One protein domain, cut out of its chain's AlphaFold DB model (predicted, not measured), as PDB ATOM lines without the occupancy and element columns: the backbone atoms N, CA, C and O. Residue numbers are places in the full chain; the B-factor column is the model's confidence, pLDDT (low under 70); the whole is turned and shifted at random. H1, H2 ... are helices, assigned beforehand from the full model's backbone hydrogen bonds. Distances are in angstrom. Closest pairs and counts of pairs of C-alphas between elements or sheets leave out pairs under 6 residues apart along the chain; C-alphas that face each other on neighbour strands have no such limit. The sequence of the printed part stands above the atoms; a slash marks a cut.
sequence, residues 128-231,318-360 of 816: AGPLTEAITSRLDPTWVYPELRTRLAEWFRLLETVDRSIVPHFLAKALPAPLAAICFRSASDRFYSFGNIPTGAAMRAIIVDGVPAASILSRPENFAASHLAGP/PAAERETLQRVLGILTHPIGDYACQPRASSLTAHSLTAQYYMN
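AT A GLANCE: This is residues 128 to 231 and 318 to 360 of the 816 residues of an uncharacterized protein of Chromera velia CCMP2878 (UniProt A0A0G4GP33). A long helix, H3, runs along the longest axis with shorter helices packed on it: H1 folds back along its earlier part, H7 and H8 pack on other sides, and H12 crosses near its last residues. Beyond H3, the chain runs out through H4, turns at H5 and comes back through H6, forming an arm at one end; H2 and H10 lie toward the other. The printed part has 147 residues with twelve named helices, H1 to H12 in chain order, and no named strand: the class is all helix, with mostly crossed packing. It is compact, with a radius of gyration of the C-alphas of 16.4 A, and spans 57 by 39 by 28 A.

HOW THE PARTS SIT: H3, residues 147 to 163, and H12, residues 348 to 358, are the hubs, touching 4 helices each. They stand about perpendicular at 82 degrees, the closest C-alphas being those of Leu 159 and Ser 352, 5.2 A apart. H1, residues 128 to 136, touches H3 (C-alphas 128 and 156, 6.5 A), opposite ways at 36 degrees, only just steep. H7, residues 199 to 207, touches H3 (C-alphas 151 and 207, 5.4 A), and H8, residues 213 to 218, touches it too (C-alphas 158 and 213, 5.5 A). H10, residues 319 to 332, touches H7 with residues 325 to 329 alone (C-alphas 207 and 325, 7.1 A); H2, residues 141 to 144, is close to H10 but not clearly touching (C-alphas 143 and 321, 7.5 A). H4, residues 166 to 174, and H5, residues 177 to 183, form a helical hairpin (C-alphas 172 and 180, 4.6 A). H6, residues 185 to 195, touches H4 (C-alphas 169 and 188, 4.9 A) and H12 (C-alphas 195 and 349, 4.8 A); H9, residues 220 to 228, touches H6 only at their ends. H11, residues 334 to 338, touches H12 (C-alphas 335 and 355, 6.3 A). Every O i to N i+4 pair is within hydrogen-bond range in H1 and H3 to H10; H12 has 6 of 7, H11 0 of 1 with 1 of 2 O i to N i+3 pairs, and H2 is too short.

IN THESE COORDINATES: H1 begins at C-alpha 128, (15.106, -37.778, 58.714). H3 measures 24.3 A, H10 20.2 A, H6 15.9 A and H12 15.6 A. H12 ends at C-alpha 358, (25.294, -40.614, 58.588).

THE WHOLE: The C-alphas of Thr 142 and Pro 178 are farthest apart, 57.5 A. Residues 232 to 317 are not printed; C-alphas 231 and 318 are 25.0 A apart. No link printed whole is long. Mean pLDDT of the printed part is 82.1; residues 140 to 146, 176, 178 to 185 and 228 to 231 are under 70.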
ATOM      1  N   ALA A 128      15.850 -38.175  59.919       89.44
ATOM      2  CA  ALA A 128      15.106 -37.778  58.714       89.44
ATOM      3  C   ALA A 128      14.144 -36.602  58.935       89.44
ATOM      4  O   ALA A 128      14.054 -35.708  58.095       89.44
ATOM      5  N   GLY A 129      13.433 -36.587  60.067       90.38
ATOM      6  CA  GLY A 129      12.531 -35.492  60.435       90.38
ATOM      7  C   GLY A 129      13.284 -34.173  60.647       90.38
ATOM      8  O   GLY A 129      13.026 -33.224  59.910       90.38
ATOM      9  N   PRO A 130      14.252 -34.117  61.585       90.81
ATOM     10  CA  PRO A 130      15.087 -32.934  61.796       90.81
ATOM     11  C   PRO A 130      15.781 -32.441  60.522       90.81
ATOM     12  O   PRO A 130      15.775 -31.242  60.256       90.81
ATOM     13  N   LEU A 131      16.308 -33.348  59.694       89.25
ATOM     14  CA  LEU A 131      16.921 -32.988  58.415       89.25
ATOM     15  C   LEU A 131      15.903 -32.398  57.427       89.25
ATOM     16  O   LEU A 131      16.190 -31.406  56.761       89.25
ATOM     17  N   THR A 132      14.688 -32.950  57.362       90.12
ATOM     18  CA  THR A 132      13.595 -32.379  56.556       90.12
ATOM     19  C   THR A 132      13.282 -30.950  57.000       90.12
ATOM     20  O   THR A 132      13.139 -30.067  56.155       90.12
ATOM     21  N   GLU A 133      13.218 -30.687  58.308       88.06
ATOM     22  CA  GLU A 133      13.026 -29.333  58.848       88.06
ATOM     23  C   GLU A 133      14.202 -28.400  58.527       88.06
ATOM     24  O   GLU A 133      13.992 -27.266  58.089       88.06
ATOM     25  N   ALA A 134      15.440 -28.878  58.668       86.12
ATOM     26  CA  ALA A 134      16.642 -28.111  58.349       86.12
ATOM     27  C   ALA A 134      16.677 -27.684  56.871       86.12
ATOM     28  O   ALA A 134      16.962 -26.526  56.570       86.12
ATOM     29  N   ILE A 135      16.310 -28.585  55.953       85.62
ATOM     30  CA  ILE A 135      16.237 -28.294  54.514       85.62
ATOM     31  C   ILE A 135      15.099 -27.313  54.217       85.62
ATOM     32  O   ILE A 135      15.309 -26.287  53.573       85.62
ATOM     33  N   THR A 136      13.887 -27.614  54.684       83.81
ATOM     34  CA  THR A 136      12.677 -26.858  54.315       83.81
ATOM     35  C   THR A 136      12.613 -25.464  54.930       83.81
ATOM     36  O   THR A 136      12.110 -24.554  54.276       83.81
ATOM     37  N   SER A 137      13.173 -25.253  56.126       79.94
ATOM     38  CA  SER A 137      13.211 -23.936  56.789       79.94
ATOM     39  C   SER A 137      14.025 -22.874  56.035       79.94
ATOM     40  O   SER A 137      13.852 -21.679  56.267       79.94
ATOM     41  N   ARG A 138      14.908 -23.300  55.125       76.69
ATOM     42  CA  ARG A 138      15.758 -22.440  54.283       76.69
ATOM     43  C   ARG A 138      15.192 -22.237  52.868       76.69
ATOM     44  O   ARG A 138      15.784 -21.508  52.069       76.69
ATOM     45  N   LEU A 139      14.081 -22.894  52.531       74.25
ATOM     46  CA  LEU A 139      13.403 -22.787  51.233       74.25
ATOM     47  C   LEU A 139      12.202 -21.834  51.327       74.25
ATOM     48  O   LEU A 139      11.686 -21.582  52.412       74.25
ATOM     49  N   ASP A 140      11.764 -21.279  50.192       64.75
ATOM     50  CA  ASP A 140      10.633 -20.342  50.159       64.75
ATOM     51  C   ASP A 140       9.334 -21.038  50.633       64.75
ATOM     52  O   ASP A 140       8.884 -21.999  49.998       64.75
ATOM     53  N   PRO A 141       8.710 -20.574  51.733       58.12
ATOM     54  CA  PRO A 141       7.544 -21.226  52.318       58.12
ATOM     55  C   PRO A 141       6.280 -21.119  51.454       58.12
ATOM     56  O   PRO A 141       5.370 -21.928  51.633       58.12
ATOM     57  N   THR A 142       6.213 -20.174  50.507       58.41
ATOM     58  CA  THR A 142       5.022 -19.947  49.668       58.41
ATOM     59  C   THR A 142       4.764 -21.066  48.655       58.41
ATOM     60  O   THR A 142       3.633 -21.220  48.200       58.41
ATOM     61  N   TRP A 143       5.773 -21.896  48.364       57.75
ATOM     62  CA  TRP A 143       5.694 -22.964  47.360       57.75
ATOM     63  C   TRP A 143       5.828 -24.388  47.925       57.75
ATOM     64  O   TRP A 143       5.508 -25.348  47.229       57.75
ATOM     65  N   VAL A 144       6.330 -24.566  49.156       60.84
ATOM     66  CA  VAL A 144       7.067 -25.803  49.502       60.84
ATOM     67  C   VAL A 144       6.476 -26.640  50.647       60.84
ATOM     68  O   VAL A 144       6.873 -27.790  50.834       60.84
ATOM     69  N   TYR A 145       5.521 -26.148  51.433       60.56
ATOM     70  CA  TYR A 145       5.392 -26.722  52.778       60.56
ATOM     71  C   TYR A 145       4.709 -28.102  52.913       60.56
ATOM     72  O   TYR A 145       5.193 -28.872  53.739       60.56
ATOM     73  N   PRO A 146       3.669 -28.493  52.148       64.50
ATOM     74  CA  PRO A 146       3.123 -29.855  52.269       64.50
ATOM     75  C   PRO A 146       3.789 -30.869  51.327       64.50
ATOM     76  O   PRO A 146       4.279 -31.905  51.772       64.50
ATOM     77  N   GLU A 147       3.845 -30.571  50.026       80.06
ATOM     78  CA  GLU A 147       4.236 -31.566  49.022       80.06
ATOM     79  C   GLU A 147       5.715 -31.950  49.102       80.06
ATOM     80  O   GLU A 147       6.032 -33.136  49.029       80.06
ATOM     81  N   LEU A 148       6.630 -30.989  49.294       84.62
ATOM     82  CA  LEU A 148       8.056 -31.315  49.382       84.62
ATOM     83  C   LEU A 148       8.364 -32.133  50.637       84.62
ATOM     84  O   LEU A 148       9.150 -33.073  50.562       84.62
ATOM     85  N   ARG A 149       7.726 -31.824  51.773       88.50
ATOM     86  CA  ARG A 149       7.879 -32.615  53.005       88.50
ATOM     87  C   ARG A 149       7.454 -34.058  52.787       88.50
ATOM     88  O   ARG A 149       8.178 -34.970  53.176       88.50
ATOM     89  N   THR A 150       6.321 -34.272  52.116       90.12
ATOM     90  CA  THR A 150       5.869 -35.616  51.744       90.12
ATOM     91  C   THR A 150       6.870 -36.312  50.822       90.12
ATOM     92  O   THR A 150       7.200 -37.471  51.058       90.12
ATOM     93  N   ARG A 151       7.412 -35.619  49.815       91.56
ATOM     94  CA  ARG A 151       8.411 -36.192  48.894       91.56
ATOM     95  C   ARG A 151       9.735 -36.526  49.591       91.56
ATOM     96  O   ARG A 151      10.296 -37.587  49.343       91.56
ATOM     97  N   LEU A 152      10.210 -35.677  50.504       92.88
ATOM     98  CA  LEU A 152      11.388 -35.949  51.337       92.88
ATOM     99  C   LEU A 152      11.153 -37.147  52.264       92.88
ATOM    100  O   LEU A 152      12.008 -38.022  52.364       92.88
ATOM    101  N   ALA A 153       9.975 -37.240  52.885       92.81
ATOM    102  CA  ALA A 153       9.603 -38.402  53.686       92.81
ATOM    103  C   ALA A 153       9.586 -39.692  52.846       92.81
ATOM    104  O   ALA A 153      10.108 -40.714  53.286       92.81
ATOM    105  N   GLU A 154       9.055 -39.645  51.620       95.00
ATOM    106  CA  GLU A 154       9.095 -40.774  50.683       95.00
ATOM    107  C   GLU A 154      10.529 -41.142  50.271       95.00
ATOM    108  O   GLU A 154      10.853 -42.329  50.205       95.00
ATOM    109  N   TRP A 155      11.411 -40.158  50.068       95.06
ATOM    110  CA  TRP A 155      12.834 -40.389  49.797       95.06
ATOM    111  C   TRP A 155      13.522 -41.109  50.961       95.06
ATOM    112  O   TRP A 155      14.123 -42.166  50.769       95.06
ATOM    113  N   PHE A 156      13.376 -40.612  52.190       93.56
ATOM    114  CA  PHE A 156      13.968 -41.267  53.361       93.56
ATOM    115  C   PHE A 156      13.369 -42.656  53.615       93.56
ATOM    116  O   PHE A 156      14.100 -43.577  53.980       93.56
ATOM    117  N   ARG A 157      12.072 -42.849  53.345       92.81
ATOM    118  CA  ARG A 157      11.412 -44.161  53.415       92.81
ATOM    119  C   ARG A 157      11.960 -45.143  52.378       92.81
ATOM    120  O   ARG A 157      12.082 -46.335  52.680       92.81
ATOM    121  N   LEU A 158      12.281 -44.672  51.168       94.50
ATOM    122  CA  LEU A 158      12.964 -45.478  50.153       94.50
ATOM    123  C   LEU A 158      14.316 -45.949  50.691       94.50
ATOM    124  O   LEU A 158      14.548 -47.157  50.737       94.50
ATOM    125  N   LEU A 159      15.160 -45.017  51.150       93.00
ATOM    126  CA  LEU A 159      16.489 -45.332  51.678       93.00
ATOM    127  C   LEU A 159      16.413 -46.296  52.872       93.00
ATOM    128  O   LEU A 159      17.138 -47.279  52.915       93.00
ATOM    129  N   GLU A 160      15.498 -46.079  53.819       90.19
ATOM    130  CA  GLU A 160      15.331 -46.975  54.972       90.19
ATOM    131  C   GLU A 160      14.920 -48.393  54.533       90.19
ATOM    132  O   GLU A 160      15.363 -49.396  55.094       90.19
ATOM    133  N   THR A 161      14.080 -48.506  53.501       89.19
ATOM    134  CA  THR A 161      13.658 -49.813  52.981       89.19
ATOM    135  C   THR A 161      14.799 -50.539  52.268       89.19
ATOM    136  O   THR A 161      14.935 -51.757  52.426       89.19
ATOM    137  N   VAL A 162      15.612 -49.812  51.496       90.62
ATOM    138  CA  VAL A 162      16.819 -50.355  50.860       90.62
ATOM    139  C   VAL A 162      17.810 -50.801  51.937       90.62
ATOM    140  O   VAL A 162      18.291 -51.933  51.881       90.62
ATOM    141  N   ASP A 163      18.029 -49.988  52.968       87.38
ATOM    142  CA  ASP A 163      18.945 -50.291  54.068       87.38
ATOM    143  C   ASP A 163      18.556 -51.564  54.840       87.38
ATOM    144  O   ASP A 163      19.366 -52.471  55.048       87.38
ATOM    145  N   ARG A 164      17.261 -51.743  55.124       84.50
ATOM    146  CA  ARG A 164      16.740 -52.969  55.757       84.50
ATOM    147  C   ARG A 164      17.005 -54.249  54.955       84.50
ATOM    148  O   ARG A 164      16.928 -55.339  55.524       84.50
ATOM    149  N   SER A 165      17.319 -54.159  53.659       86.19
ATOM    150  CA  SER A 165      17.710 -55.325  52.850       86.19
ATOM    151  C   SER A 165      19.170 -55.762  53.058       86.19
ATOM    152  O   SER A 165      19.500 -56.920  52.793       86.19
ATOM    153  N   ILE A 166      20.028 -54.886  53.598       84.00
ATOM    154  CA  ILE A 166      21.470 -55.122  53.776       84.00
ATOM    155  C   ILE A 166      21.729 -56.222  54.800       84.00
ATOM    156  O   ILE A 166      22.519 -57.126  54.545       84.00
ATOM    157  N   VAL A 167      21.086 -56.161  55.969       82.44
ATOM    158  CA  VAL A 167      21.362 -57.103  57.065       82.44
ATOM    159  C   VAL A 167      21.032 -58.550  56.666       82.44
ATOM    160  O   VAL A 167      21.904 -59.411  56.806       82.44
ATOM    161  N   PRO A 168      19.846 -58.854  56.102       81.06
ATOM    162  CA  PRO A 168      19.570 -60.173  55.541       81.06
ATOM    163  C   PRO A 168      20.561 -60.599  54.449       81.06
ATOM    164  O   PRO A 168      20.967 -61.760  54.422       81.06
ATOM    165  N   HIS A 169      20.981 -59.680  53.569       85.94
ATOM    166  CA  HIS A 169      21.989 -59.974  52.549       85.94
ATOM    167  C   HIS A 169      23.347 -60.327  53.171       85.94
ATOM    168  O   HIS A 169      23.982 -61.300  52.769       85.94
ATOM    169  N   PHE A 170      23.768 -59.595  54.204       85.75
ATOM    170  CA  PHE A 170      25.005 -59.861  54.931       85.75
ATOM    171  C   PHE A 170      24.974 -61.239  55.584       85.75
ATOM    172  O   PHE A 170      25.911 -62.016  55.419       85.75
ATOM    173  N   LEU A 171      23.874 -61.588  56.254       81.31
ATOM    174  CA  LEU A 171      23.696 -62.918  56.842       81.31
ATOM    175  C   LEU A 171      23.725 -64.015  55.772       81.31
ATOM    176  O   LEU A 171      24.393 -65.031  55.964       81.31
ATOM    177  N   ALA A 172      23.084 -63.797  54.618       81.56
ATOM    178  CA  ALA A 172      23.151 -64.719  53.483       81.56
ATOM    179  C   ALA A 172      24.594 -64.956  53.019       81.56
ATOM    180  O   ALA A 172      24.967 -66.071  52.663       81.56
ATOM    181  N   LYS A 173      25.419 -63.905  53.029       84.12
ATOM    182  CA  LYS A 173      26.822 -63.979  52.622       84.12
ATOM    183  C   LYS A 173      27.715 -64.552  53.713       84.12
ATOM    184  O   LYS A 173      28.660 -65.248  53.368       84.12
ATOM    185  N   ALA A 174      27.433 -64.324  54.991       80.62
ATOM    186  CA  ALA A 174      28.226 -64.853  56.099       80.62
ATOM    187  C   ALA A 174      27.968 -66.351  56.360       80.62
ATOM    188  O   ALA A 174      28.869 -67.064  56.796       80.62
ATOM    189  N   LEU A 175      26.761 -66.848  56.072       73.06
ATOM    190  CA  LEU A 175      26.366 -68.238  56.318       73.06
ATOM    191  C   LEU A 175      26.834 -69.218  55.212       73.06
ATOM    192  O   LEU A 175      27.095 -68.812  54.076       73.06
ATOM    193  N   PRO A 176      26.926 -70.532  55.512       69.25
ATOM    194  CA  PRO A 176      27.176 -71.575  54.516       69.25
ATOM    195  C   PRO A 176      26.111 -71.606  53.425       69.25
ATOM    196  O   PRO A 176      24.928 -71.408  53.707       69.25
ATOM    197  N   ALA A 177      26.517 -71.962  52.205       70.25
ATOM    198  CA  ALA A 177      25.653 -71.932  51.024       70.25
ATOM    199  C   ALA A 177      24.299 -72.661  51.189       70.25
ATOM    200  O   ALA A 177      23.288 -72.067  50.813       70.25
ATOM    201  N   PRO A 178      24.209 -73.869  51.793       68.88
ATOM    202  CA  PRO A 178      22.919 -74.550  51.948       68.88
ATOM    203  C   PRO A 178      21.948 -73.788  52.861       68.88
ATOM    204  O   PRO A 178      20.777 -73.632  52.529       68.88
ATOM    205  N   LEU A 179      22.441 -73.257  53.985       65.38
ATOM    206  CA  LEU A 179      21.631 -72.490  54.939       65.38
ATOM    207  C   LEU A 179      21.254 -71.116  54.374       65.38
ATOM    208  O   LEU A 179      20.115 -70.680  54.513       65.38
ATOM    209  N   ALA A 180      22.187 -70.454  53.689       66.50
ATOM    210  CA  ALA A 180      21.942 -69.178  53.032       66.50
ATOM    211  C   ALA A 180      20.867 -69.285  51.937       66.50
ATOM    212  O   ALA A 180      19.977 -68.436  51.858       66.50
ATOM    213  N   ALA A 181      20.912 -70.347  51.125       65.12
ATOM    214  CA  ALA A 181      19.949 -70.589  50.054       65.12
ATOM    215  C   ALA A 181      18.527 -70.859  50.576       65.12
ATOM    216  O   ALA A 181      17.558 -70.485  49.917       65.12
ATOM    217  N   ILE A 182      18.394 -71.476  51.753       64.88
ATOM    218  CA  ILE A 182      17.093 -71.749  52.378       64.88
ATOM    219  C   ILE A 182      16.548 -70.492  53.065       64.88
ATOM    220  O   ILE A 182      15.388 -70.136  52.873       64.88
ATOM    221  N   CYS A 183      17.378 -69.804  53.849       60.44
ATOM    222  CA  CYS A 183      16.909 -68.745  54.740       60.44
ATOM    223  C   CYS A 183      16.849 -67.357  54.083       60.44
ATOM    224  O   CYS A 183      16.092 -66.506  54.547       60.44
ATOM    225  N   PHE A 184      17.641 -67.099  53.029       63.88
ATOM    226  CA  PHE A 184      17.896 -65.727  52.562       63.88
ATOM    227  C   PHE A 184      17.983 -65.545  51.036       63.88
ATOM    228  O   PHE A 184      18.409 -64.480  50.577       63.88
ATOM    229  N   ARG A 185      17.564 -66.528  50.224       67.81
ATOM    230  CA  ARG A 185      17.620 -66.418  48.749       67.81
ATOM    231  C   ARG A 185      16.883 -65.179  48.227       67.81
ATOM    232  O   ARG A 185      17.485 -64.352  47.551       67.81
ATOM    233  N   SER A 186      15.631 -64.989  48.642       72.31
ATOM    234  CA  SER A 186      14.818 -63.825  48.255       72.31
ATOM    235  C   SER A 186      15.364 -62.493  48.783       72.31
ATOM    236  O   SER A 186      15.131 -61.445  48.183       72.31
ATOM    237  N   ALA A 187      16.109 -62.517  49.890       73.75
ATOM    238  CA  ALA A 187      16.671 -61.315  50.491       73.75
ATOM    239  C   ALA A 187      17.850 -60.759  49.680       73.75
ATOM    240  O   ALA A 187      17.943 -59.549  49.485       73.75
ATOM    241  N   SER A 188      18.713 -61.640  49.163       81.69
ATOM    242  CA  SER A 188      19.817 -61.221  48.292       81.69
ATOM    243  C   SER A 188      19.320 -60.722  46.938       81.69
ATOM    244  O   SER A 188      19.810 -59.701  46.464       81.69
ATOM    245  N   ASP A 189      18.322 -61.384  46.343       83.69
ATOM    246  CA  ASP A 189      17.724 -60.930  45.080       83.69
ATOM    247  C   ASP A 189      17.137 -59.521  45.225       83.69
ATOM    248  O   ASP A 189      17.384 -58.647  44.392       83.69
ATOM    249  N   ARG A 190      16.445 -59.263  46.343       85.06
ATOM    250  CA  ARG A 190      15.899 -57.942  46.658       85.06
ATOM    251  C   ARG A 190      16.991 -56.887  46.847       85.06
ATOM    252  O   ARG A 190      16.894 -55.824  46.242       85.06
ATOM    253  N   PHE A 191      18.041 -57.181  47.616       88.81
ATOM    254  CA  PHE A 191      19.184 -56.276  47.795       88.81
ATOM    255  C   PHE A 191      19.820 -55.881  46.452       88.81
ATOM    256  O   PHE A 191      20.004 -54.697  46.163       88.81
ATOM    257  N   TYR A 192      20.099 -56.863  45.590       88.62
ATOM    258  CA  TYR A 192      20.695 -56.592  44.285       88.62
ATOM    259  C   TYR A 192      19.744 -55.870  43.323       88.62
ATOM    260  O   TYR A 192      20.213 -55.108  42.483       88.62
ATOM    261  N   SER A 193      18.427 -56.077  43.431       90.44
ATOM    262  CA  SER A 193      17.452 -55.373  42.587       90.44
ATOM    263  C   SER A 193      17.491 -53.855  42.792       90.44
ATOM    264  O   SER A 193      17.426 -53.109  41.820       90.44
ATOM    265  N   PHE A 194      17.701 -53.395  44.032       91.94
ATOM    266  CA  PHE A 194      17.920 -51.978  44.329       91.94
ATOM    267  C   PHE A 194      19.276 -51.487  43.819       91.94
ATOM    268  O   PHE A 194      19.393 -50.347  43.378       91.94
ATOM    269  N   GLY A 195      20.279 -52.372  43.807       89.25
ATOM    270  CA  GLY A 195      21.622 -52.069  43.324       89.25
ATOM    271  C   GLY A 195      21.666 -51.651  41.853       89.25
ATOM    272  O   GLY A 195      22.527 -50.864  41.465       89.25
ATOM    273  N   ASN A 196      20.699 -52.118  41.062       88.56
ATOM    274  CA  ASN A 196      20.581 -51.819  39.636       88.56
ATOM    275  C   ASN A 196      19.822 -50.513  39.336       88.56
ATOM    276  O   ASN A 196      19.664 -50.165  38.169       88.56
ATOM    277  N   ILE A 197      19.315 -49.806  40.350       91.75
ATOM    278  CA  ILE A 197      18.593 -48.544  40.160       91.75
ATOM    279  C   ILE A 197      19.596 -47.383  40.202       91.75
ATOM    280  O   ILE A 197      20.292 -47.243  41.211       91.75
ATOM    281  N   PRO A 198      19.655 -46.519  39.171       92.25
ATOM    282  CA  PRO A 198      20.426 -45.285  39.245       92.25
ATOM    283  C   PRO A 198      19.879 -44.346  40.327       92.25
ATOM    284  O   PRO A 198      18.681 -44.041  40.346       92.25
ATOM    285  N   THR A 199      20.749 -43.842  41.202       92.88
ATOM    286  CA  THR A 199      20.372 -42.929  42.294       92.88
ATOM    287  C   THR A 199      19.654 -41.692  41.766       92.88
ATOM    288  O   THR A 199      18.593 -41.331  42.273       92.88
ATOM    289  N   GLY A 200      20.200 -41.062  40.721       90.88
ATOM    290  CA  GLY A 200      19.636 -39.858  40.115       90.88
ATOM    291  C   GLY A 200      18.221 -40.079  39.576       90.88
ATOM    292  O   GLY A 200      17.364 -39.220  39.768       90.88
ATOM    293  N   ALA A 201      17.944 -41.246  38.986       91.31
ATOM    294  CA  ALA A 201      16.613 -41.592  38.486       91.31
ATOM    295  C   ALA A 201      15.602 -41.758  39.632       91.31
ATOM    296  O   ALA A 201      14.528 -41.158  39.605       91.31
ATOM    297  N   ALA A 202      15.955 -42.516  40.677       93.62
ATOM    298  CA  ALA A 202      15.086 -42.696  41.844       93.62
ATOM    299  C   ALA A 202      14.812 -41.373  42.576       93.62
ATOM    300  O   ALA A 202      13.678 -41.093  42.967       93.62
ATOM    301  N   MET A 203      15.849 -40.547  42.737       92.50
ATOM    302  CA  MET A 203      15.750 -39.261  43.418       92.50
ATOM    303  C   MET A 203      14.883 -38.273  42.628       92.50
ATOM    304  O   MET A 203      13.999 -37.653  43.215       92.50
ATOM    305  N   ARG A 204      15.065 -38.161  41.302       90.25
ATOM    306  CA  ARG A 204      14.215 -37.314  40.445       90.25
ATOM    307  C   ARG A 204      12.763 -37.798  40.443       90.25
ATOM    308  O   ARG A 204      11.877 -36.984  40.691       90.25
ATOM    309  N   ALA A 205      12.518 -39.102  40.301       91.56
ATOM    310  CA  ALA A 205      11.165 -39.657  40.323       91.56
ATOM    311  C   ALA A 205      10.400 -39.287  41.609       91.56
ATOM    312  O   ALA A 205       9.242 -38.876  41.556       91.56
ATOM    313  N   ILE A 206      11.042 -39.376  42.778       92.62
ATOM    314  CA  ILE A 206      10.394 -39.033  44.054       92.62
ATOM    315  C   ILE A 206      10.294 -37.514  44.245       92.62
ATOM    316  O   ILE A 206       9.219 -36.991  44.541       92.62
ATOM    317  N   ILE A 207      11.407 -36.791  44.104       90.62
ATOM    318  CA  ILE A 207      11.493 -35.374  44.479       90.62
ATOM    319  C   ILE A 207      10.853 -34.473  43.420       90.62
ATOM    320  O   ILE A 207      10.094 -33.564  43.761       90.62
ATOM    321  N   VAL A 208      11.113 -34.723  42.138       87.00
ATOM    322  CA  VAL A 208      10.638 -33.881  41.029       87.00
ATOM    323  C   VAL A 208       9.235 -34.294  40.595       87.00
ATOM    324  O   VAL A 208       8.343 -33.434  40.552       87.00
ATOM    325  N   ASP A 209       9.033 -35.590  40.351       86.75
ATOM    326  CA  ASP A 209       7.800 -36.116  39.746       86.75
ATOM    327  C   ASP A 209       6.747 -36.539  40.781       86.75
ATOM    328  O   ASP A 209       5.591 -36.767  40.432       86.75
ATOM    329  N   GLY A 210       7.116 -36.611  42.066       87.12
ATOM    330  CA  GLY A 210       6.193 -36.978  43.143       87.12
ATOM    331  C   GLY A 210       5.773 -38.451  43.116       87.12
ATOM    332  O   GLY A 210       4.731 -38.803  43.669       87.12
ATOM    333  N   VAL A 211       6.558 -39.319  42.472       90.12
ATOM    334  CA  VAL A 211       6.314 -40.762  42.449       90.12
ATOM    335  C   VAL A 211       6.466 -41.314  43.872       90.12
ATOM    336  O   VAL A 211       7.514 -41.125  44.488       90.12
ATOM    337  N   PRO A 212       5.473 -42.043  44.412       91.38
ATOM    338  CA  PRO A 212       5.617 -42.680  45.716       91.38
ATOM    339  C   PRO A 212       6.743 -43.717  45.701       91.38
ATOM    340  O   PRO A 212       6.836 -44.528  44.774       91.38
ATOM    341  N   ALA A 213       7.529 -43.809  46.773       92.44
ATOM    342  CA  ALA A 213       8.600 -44.799  46.879       92.44
ATOM    343  C   ALA A 213       8.073 -46.242  46.785       92.44
ATOM    344  O   ALA A 213       8.795 -47.148  46.381       92.44
ATOM    345  N   ALA A 214       6.792 -46.476  47.104       90.44
ATOM    346  CA  ALA A 214       6.151 -47.786  46.975       90.44
ATOM    347  C   ALA A 214       6.127 -48.277  45.517       90.44
ATOM    348  O   ALA A 214       6.286 -49.475  45.280       90.44
ATOM    349  N   SER A 215       5.996 -47.364  44.550       89.50
ATOM    350  CA  SER A 215       6.016 -47.686  43.123       89.50
ATOM    351  C   SER A 215       7.370 -48.263  42.713       89.50
ATOM    352  O   SER A 215       7.414 -49.332  42.107       89.50
ATOM    353  N   ILE A 216       8.467 -47.627  43.144       90.25
ATOM    354  CA  ILE A 216       9.843 -48.097  42.905       90.25
ATOM    355  C   ILE A 216      10.092 -49.424  43.635       90.25
ATOM    356  O   ILE A 216      10.563 -50.391  43.043       90.25
ATOM    357  N   LEU A 217       9.720 -49.504  44.917       87.81
ATOM    358  CA  LEU A 217       9.956 -50.674  45.771       87.81
ATOM    359  C   LEU A 217       9.183 -51.930  45.342       87.81
ATOM    360  O   LEU A 217       9.594 -53.036  45.694       87.81
ATOM    361  N   SER A 218       8.051 -51.769  44.652       86.81
ATOM    362  CA  SER A 218       7.198 -52.887  44.232       86.81
ATOM    363  C   SER A 218       7.732 -53.641  43.014       86.81
ATOM    364  O   SER A 218       7.486 -54.840  42.901       86.81
ATOM    365  N   ARG A 219       8.434 -52.944  42.108       84.69
ATOM    366  CA  ARG A 219       8.996 -53.485  40.859       84.69
ATOM    367  C   ARG A 219      10.335 -52.803  40.525       84.69
ATOM    368  O   ARG A 219      10.417 -52.084  39.521       84.69
ATOM    369  N   PRO A 220      11.368 -52.977  41.369       85.12
ATOM    370  CA  PRO A 220      12.646 -52.281  41.226       85.12
ATOM    371  C   PRO A 220      13.336 -52.585  39.889       85.12
ATOM    372  O   PRO A 220      13.883 -51.684  39.258       85.12
ATOM    373  N   GLU A 221      13.236 -53.822  39.401       85.19
ATOM    374  CA  GLU A 221      13.767 -54.244  38.103       85.19
ATOM    375  C   GLU A 221      13.104 -53.534  36.915       85.19
ATOM    376  O   GLU A 221      13.797 -53.110  35.991       85.19
ATOM    377  N   ASN A 222      11.783 -53.339  36.954       84.94
ATOM    378  CA  ASN A 222      11.071 -52.632  35.889       84.94
ATOM    379  C   ASN A 222      11.427 -51.146  35.890       84.94
ATOM    380  O   ASN A 222      11.623 -50.559  34.825       84.94
ATOM    381  N   PHE A 223      11.534 -50.549  37.082       85.75
ATOM    382  CA  PHE A 223      11.966 -49.163  37.221       85.75
ATOM    383  C   PHE A 223      13.375 -48.979  36.649       85.75
ATOM    384  O   PHE A 223      13.565 -48.136  35.774       85.75
ATOM    385  N   ALA A 224      14.329 -49.825  37.055       81.56
ATOM    386  CA  ALA A 224      15.692 -49.808  36.531       81.56
ATOM    387  C   ALA A 224      15.719 -49.952  35.000       81.56
ATOM    388  O   ALA A 224      16.319 -49.126  34.319       81.56
ATOM    389  N   ALA A 225      15.011 -50.939  34.440       79.75
ATOM    390  CA  ALA A 225      14.972 -51.166  32.995       79.75
ATOM    391  C   ALA A 225      14.435 -49.952  32.216       79.75
ATOM    392  O   ALA A 225      14.988 -49.604  31.176       79.75
ATOM    393  N   SER A 226      13.398 -49.281  32.730       78.75
ATOM    394  CA  SER A 226      12.810 -48.098  32.078       78.75
ATOM    395  C   SER A 226      13.704 -46.852  32.073       78.75
ATOM    396  O   SER A 226      13.508 -46.003  31.213       78.75
ATOM    397  N   HIS A 227      14.685 -46.763  32.979       72.69
ATOM    398  CA  HIS A 227      15.590 -45.607  33.105       72.69
ATOM    399  C   HIS A 227      17.034 -45.912  32.665       72.69
ATOM    400  O   HIS A 227      17.830 -44.996  32.485       72.69
ATOM    401  N   LEU A 228      17.388 -47.190  32.478       63.50
ATOM    402  CA  LEU A 228      18.648 -47.624  31.854       63.50
ATOM    403  C   LEU A 228      18.514 -47.804  30.337       63.50
ATOM    404  O   LEU A 228      19.504 -47.701  29.608       63.50
ATOM    405  N   ALA A 229      17.303 -48.077  29.841       50.50
ATOM    406  CA  ALA A 229      17.018 -47.999  28.420       50.50
ATOM    407  C   ALA A 229      17.151 -46.532  27.992       50.50
ATOM    408  O   ALA A 229      16.347 -45.690  28.379       50.50
ATOM    409  N   GLY A 230      18.187 -46.221  27.207       43.50
ATOM    410  CA  GLY A 230      18.317 -44.909  26.574       43.50
ATOM    411  C   GLY A 230      17.061 -44.542  25.768       43.50
ATOM    412  O   GLY A 230      16.183 -45.388  25.557       43.50
ATOM    413  N   PRO A 231      16.954 -43.291  25.283       34.03
ATOM    414  CA  PRO A 231      15.785 -42.869  24.525       34.03
ATOM    415  C   PRO A 231      15.538 -43.854  23.368       34.03
ATOM    416  O   PRO A 231      16.507 -44.360  22.790       34.03
ATOM    417  N   PRO A 318       7.219 -23.976  36.563       75.19
ATOM    418  CA  PRO A 318       7.735 -22.614  36.726       75.19
ATOM    419  C   PRO A 318       9.229 -22.583  37.080       75.19
ATOM    420  O   PRO A 318       9.735 -23.461  37.774       75.19
ATOM    421  N   ALA A 319       9.954 -21.551  36.636       70.50
ATOM    422  CA  ALA A 319      11.403 -21.440  36.846       70.50
ATOM    423  C   ALA A 319      11.821 -21.533  38.328       70.50
ATOM    424  O   ALA A 319      12.748 -22.273  38.641       70.50
ATOM    425  N   ALA A 320      11.089 -20.869  39.228       70.12
ATOM    426  CA  ALA A 320      11.358 -20.895  40.668       70.12
ATOM    427  C   ALA A 320      11.145 -22.286  41.306       70.12
ATOM    428  O   ALA A 320      11.902 -22.692  42.192       70.12
ATOM    429  N   GLU A 321      10.149 -23.049  40.834       75.69
ATOM    430  CA  GLU A 321       9.923 -24.431  41.283       75.69
ATOM    431  C   GLU A 321      11.080 -25.330  40.830       75.69
ATOM    432  O   GLU A 321      11.621 -26.099  41.624       75.69
ATOM    433  N   ARG A 322      11.502 -25.201  39.566       74.94
ATOM    434  CA  ARG A 322      12.621 -25.978  39.018       74.94
ATOM    435  C   ARG A 322      13.911 -25.725  39.787       74.94
ATOM    436  O   ARG A 322      14.578 -26.679  40.170       74.94
ATOM    437  N   GLU A 323      14.216 -24.464  40.072       75.81
ATOM    438  CA  GLU A 323      15.390 -24.088  40.856       75.81
ATOM    439  C   GLU A 323      15.344 -24.672  42.278       75.81
ATOM    440  O   GLU A 323      16.324 -25.253  42.744       75.81
ATOM    441  N   THR A 324      14.194 -24.591  42.955       78.94
ATOM    442  CA  THR A 324      14.003 -25.174  44.295       78.94
ATOM    443  C   THR A 324      14.218 -26.685  44.291       78.94
ATOM    444  O   THR A 324      14.920 -27.220  45.148       78.94
ATOM    445  N   LEU A 325      13.648 -27.388  43.313       82.94
ATOM    446  CA  LEU A 325      13.802 -28.834  43.193       82.94
ATOM    447  C   LEU A 325      15.253 -29.220  42.873       82.94
ATOM    448  O   LEU A 325      15.773 -30.148  43.483       82.94
ATOM    449  N   GLN A 326      15.938 -28.486  41.992       79.81
ATOM    450  CA  GLN A 326      17.364 -28.703  41.716       79.81
ATOM    451  C   GLN A 326      18.231 -28.481  42.963       79.81
ATOM    452  O   GLN A 326      19.121 -29.284  43.234       79.81
ATOM    453  N   ARG A 327      17.941 -27.451  43.770       81.94
ATOM    454  CA  ARG A 327      18.613 -27.219  45.062       81.94
ATOM    455  C   ARG A 327      18.467 -28.426  45.989       81.94
ATOM    456  O   ARG A 327      19.461 -28.897  46.535       81.94
ATOM    457  N   VAL A 328      17.248 -28.953  46.133       87.69
ATOM    458  CA  VAL A 328      16.983 -30.143  46.960       87.69
ATOM    459  C   VAL A 328      17.749 -31.360  46.446       87.69
ATOM    460  O   VAL A 328      18.348 -32.068  47.252       87.69
ATOM    461  N   LEU A 329      17.785 -31.584  45.128       87.38
ATOM    462  CA  LEU A 329      18.589 -32.660  44.542       87.38
ATOM    463  C   LEU A 329      20.071 -32.494  44.907       87.38
ATOM    464  O   LEU A 329      20.659 -33.426  45.442       87.38
ATOM    465  N   GLY A 330      20.643 -31.299  44.719       85.06
ATOM    466  CA  GLY A 330      22.026 -30.996  45.101       85.06
ATOM    467  C   GLY A 330      22.319 -31.321  46.570       85.06
ATOM    468  O   GLY A 330      23.259 -32.054  46.869       85.06
ATOM    469  N   ILE A 331      21.457 -30.862  47.483       87.25
ATOM    470  CA  ILE A 331      21.559 -31.125  48.930       87.25
ATOM    471  C   ILE A 331      21.588 -32.634  49.219       87.25
ATOM    472  O   ILE A 331      22.489 -33.123  49.904       87.25
ATOM    473  N   LEU A 332      20.627 -33.388  48.678       89.00
ATOM    474  CA  LEU A 332      20.512 -34.832  48.910       89.00
ATOM    475  C   LEU A 332      21.641 -35.636  48.248       89.00
ATOM    476  O   LEU A 332      21.904 -36.764  48.657       89.00
ATOM    477  N   THR A 333      22.324 -35.071  47.251       86.00
ATOM    478  CA  THR A 333      23.459 -35.719  46.583       86.00
ATOM    479  C   THR A 333      24.808 -35.512  47.262       86.00
ATOM    480  O   THR A 333      25.754 -36.152  46.827       86.00
ATOM    481  N   HIS A 334      24.938 -34.714  48.328       82.94
ATOM    482  CA  HIS A 334      26.254 -34.492  48.951       82.94
ATOM    483  C   HIS A 334      27.050 -35.773  49.316       82.94
ATOM    484  O   HIS A 334      28.268 -35.733  49.149       82.94
ATOM    485  N   PRO A 335      26.445 -36.934  49.682       81.12
ATOM    486  CA  PRO A 335      27.214 -38.141  49.998       81.12
ATOM    487  C   PRO A 335      27.929 -38.767  48.789       81.12
ATOM    488  O   PRO A 335      28.612 -39.773  48.941       81.12
ATOM    489  N   ILE A 336      27.758 -38.240  47.567       77.81
ATOM    490  CA  ILE A 336      28.442 -38.756  46.367       77.81
ATOM    491  C   ILE A 336      29.965 -38.688  46.464       77.81
ATOM    492  O   ILE A 336      30.630 -39.499  45.821       77.81
ATOM    493  N   GLY A 337      30.510 -37.775  47.275       74.12
ATOM    494  CA  GLY A 337      31.947 -37.727  47.539       74.12
ATOM    495  C   GLY A 337      32.467 -38.990  48.227       74.12
ATOM    496  O   GLY A 337      33.589 -39.399  47.968       74.12
ATOM    497  N   ASP A 338      31.629 -39.689  48.998       77.50
ATOM    498  CA  ASP A 338      32.018 -40.903  49.731       77.50
ATOM    499  C   ASP A 338      32.053 -42.177  48.865       77.50
ATOM    500  O   ASP A 338      32.313 -43.277  49.368       77.50
ATOM    501  N   TYR A 339      31.757 -42.064  47.566       75.69
ATOM    502  CA  TYR A 339      31.896 -43.152  46.588       75.69
ATOM    503  C   TYR A 339      32.234 -42.673  45.158       75.69
ATOM    504  O   TYR A 339      32.124 -43.456  44.208       75.69
ATOM    505  N   ALA A 340      32.648 -41.405  45.006       76.94
ATOM    506  CA  ALA A 340      33.180 -40.763  43.797       76.94
ATOM    507  C   ALA A 340      32.427 -41.104  42.491       76.94
ATOM    508  O   ALA A 340      33.010 -41.538  41.487       76.94
ATOM    509  N   CYS A 341      31.095 -40.976  42.503       83.88
ATOM    510  CA  CYS A 341      30.267 -41.325  41.351       83.88
ATOM    511  C   CYS A 341      29.107 -40.351  41.125       83.88
ATOM    512  O   CYS A 341      28.326 -40.071  42.032       83.88
ATOM    513  N   GLN A 342      28.945 -39.933  39.865       87.00
ATOM    514  CA  GLN A 342      27.835 -39.096  39.405       87.00
ATOM    515  C   GLN A 342      26.469 -39.700  39.776       87.00
ATOM    516  O   GLN A 342      26.292 -40.916  39.609       87.00
ATOM    517  N   PRO A 343      25.485 -38.879  40.195       86.00
ATOM    518  CA  PRO A 343      24.142 -39.337  40.544       86.00
ATOM    519  C   PRO A 343      23.467 -40.197  39.471       86.00
ATOM    520  O   PRO A 343      22.861 -41.217  39.806       86.00
ATOM    521  N   ARG A 344      23.578 -39.840  38.183       87.00
ATOM    522  CA  ARG A 344      22.958 -40.620  37.093       87.00
ATOM    523  C   ARG A 344      23.553 -42.017  36.888       87.00
ATOM    524  O   ARG A 344      22.911 -42.854  36.268       87.00
ATOM    525  N   ALA A 345      24.763 -42.269  37.386       86.56
ATOM    526  CA  ALA A 345      25.468 -43.540  37.210       86.56
ATOM    527  C   ALA A 345      25.560 -44.362  38.503       86.56
ATOM    528  O   ALA A 345      25.720 -45.585  38.446       86.56
ATOM    529  N   SER A 346      25.494 -43.710  39.668       90.38
ATOM    530  CA  SER A 346      25.665 -44.364  40.962       90.38
ATOM    531  C   SER A 346      24.496 -45.282  41.300       90.38
ATOM    532  O   SER A 346      23.348 -45.034  40.933       90.38
ATOM    533  N   SER A 347      24.794 -46.352  42.028       91.44
ATOM    534  CA  SER A 347      23.788 -47.293  42.508       91.44
ATOM    535  C   SER A 347      23.007 -46.740  43.703       91.44
ATOM    536  O   SER A 347      23.610 -46.279  44.676       91.44
ATOM    537  N   LEU A 348      21.678 -46.900  43.693       92.56
ATOM    538  CA  LEU A 348      20.813 -46.553  44.823       92.56
ATOM    539  C   LEU A 348      21.209 -47.297  46.107       92.56
ATOM    540  O   LEU A 348      21.133 -46.724  47.191       92.56
ATOM    541  N   THR A 349      21.666 -48.550  46.007       90.62
ATOM    542  CA  THR A 349      22.151 -49.307  47.172       90.62
ATOM    543  C   THR A 349      23.410 -48.681  47.759       90.62
ATOM    544  O   THR A 349      23.490 -48.523  48.976       90.62
ATOM    545  N   ALA A 350      24.372 -48.284  46.919       89.00
ATOM    546  CA  ALA A 350      25.588 -47.613  47.381       89.00
ATOM    547  C   ALA A 350      25.269 -46.259  48.032       89.00
ATOM    548  O   ALA A 350      25.737 -45.989  49.135       89.00
ATOM    549  N   HIS A 351      24.401 -45.458  47.406       91.69
ATOM    550  CA  HIS A 351      23.949 -44.190  47.978       91.69
ATOM    551  C   HIS A 351      23.229 -44.394  49.317       91.69
ATOM    552  O   HIS A 351      23.524 -43.703  50.289       91.69
ATOM    553  N   SER A 352      22.301 -45.354  49.384       90.25
ATOM    554  CA  SER A 352      21.530 -45.645  50.594       90.25
ATOM    555  C   SER A 352      22.416 -46.076  51.751       90.25
ATOM    556  O   SER A 352      22.186 -45.623  52.866       90.25
ATOM    557  N   LEU A 353      23.409 -46.930  51.490       83.62
ATOM    558  CA  LEU A 353      24.384 -47.364  52.487       83.62
ATOM    559  C   LEU A 353      25.073 -46.154  53.116       83.62
ATOM    560  O   LEU A 353      24.985 -45.959  54.325       83.62
ATOM    561  N   THR A 354      25.702 -45.313  52.296       85.19
ATOM    562  CA  THR A 354      26.420 -44.129  52.778       85.19
ATOM    563  C   THR A 354      25.487 -43.158  53.501       85.19
ATOM    564  O   THR A 354      25.757 -42.787  54.640       85.19
ATOM    565  N   ALA A 355      24.364 -42.785  52.882       87.06
ATOM    566  CA  ALA A 355      23.448 -41.803  53.448       87.06
ATOM    567  C   ALA A 355      22.889 -42.256  54.807       87.06
ATOM    568  O   ALA A 355      22.881 -41.475  55.755       87.06
ATOM    569  N   GLN A 356      22.471 -43.522  54.935       83.94
ATOM    570  CA  GLN A 356      21.885 -44.048  56.174       83.94
ATOM    571  C   GLN A 356      22.892 -44.162  57.318       83.94
ATOM    572  O   GLN A 356      22.522 -43.940  58.472       83.94
ATOM    573  N   TYR A 357      24.169 -44.428  57.026       80.88
ATOM    574  CA  TYR A 357      25.208 -44.426  58.056       80.88
ATOM    575  C   TYR A 357      25.297 -43.073  58.773       80.88
ATOM    576  O   TYR A 357      25.374 -43.046  60.005       80.88
ATOM    577  N   TYR A 358      25.208 -41.967  58.033       86.81
ATOM    578  CA  TYR A 358      25.294 -40.614  58.588       86.81
ATOM    579  C   TYR A 358      23.965 -40.076  59.140       86.81
ATOM    580  O   TYR A 358      23.961 -39.092  59.879       86.81
ATOM    581  N   MET A 359      22.836 -40.767  58.928       86.06
ATOM    582  CA  MET A 359      21.559 -40.393  59.562       86.06
ATOM    583  C   MET A 359      21.610 -40.438  61.094       86.06
ATOM    584  O   MET A 359      20.814 -39.762  61.744       86.06
ATOM    585  N   ASN A 360      22.549 -41.190  61.673       82.56
ATOM    586  CA  ASN A 360      22.767 -41.262  63.119       82.56
ATOM    587  C   ASN A 360      23.725 -40.179  63.648       82.56
ATOM    588  O   ASN A 360      23.949 -40.109  64.855       82.56
TER     589      ASN A 360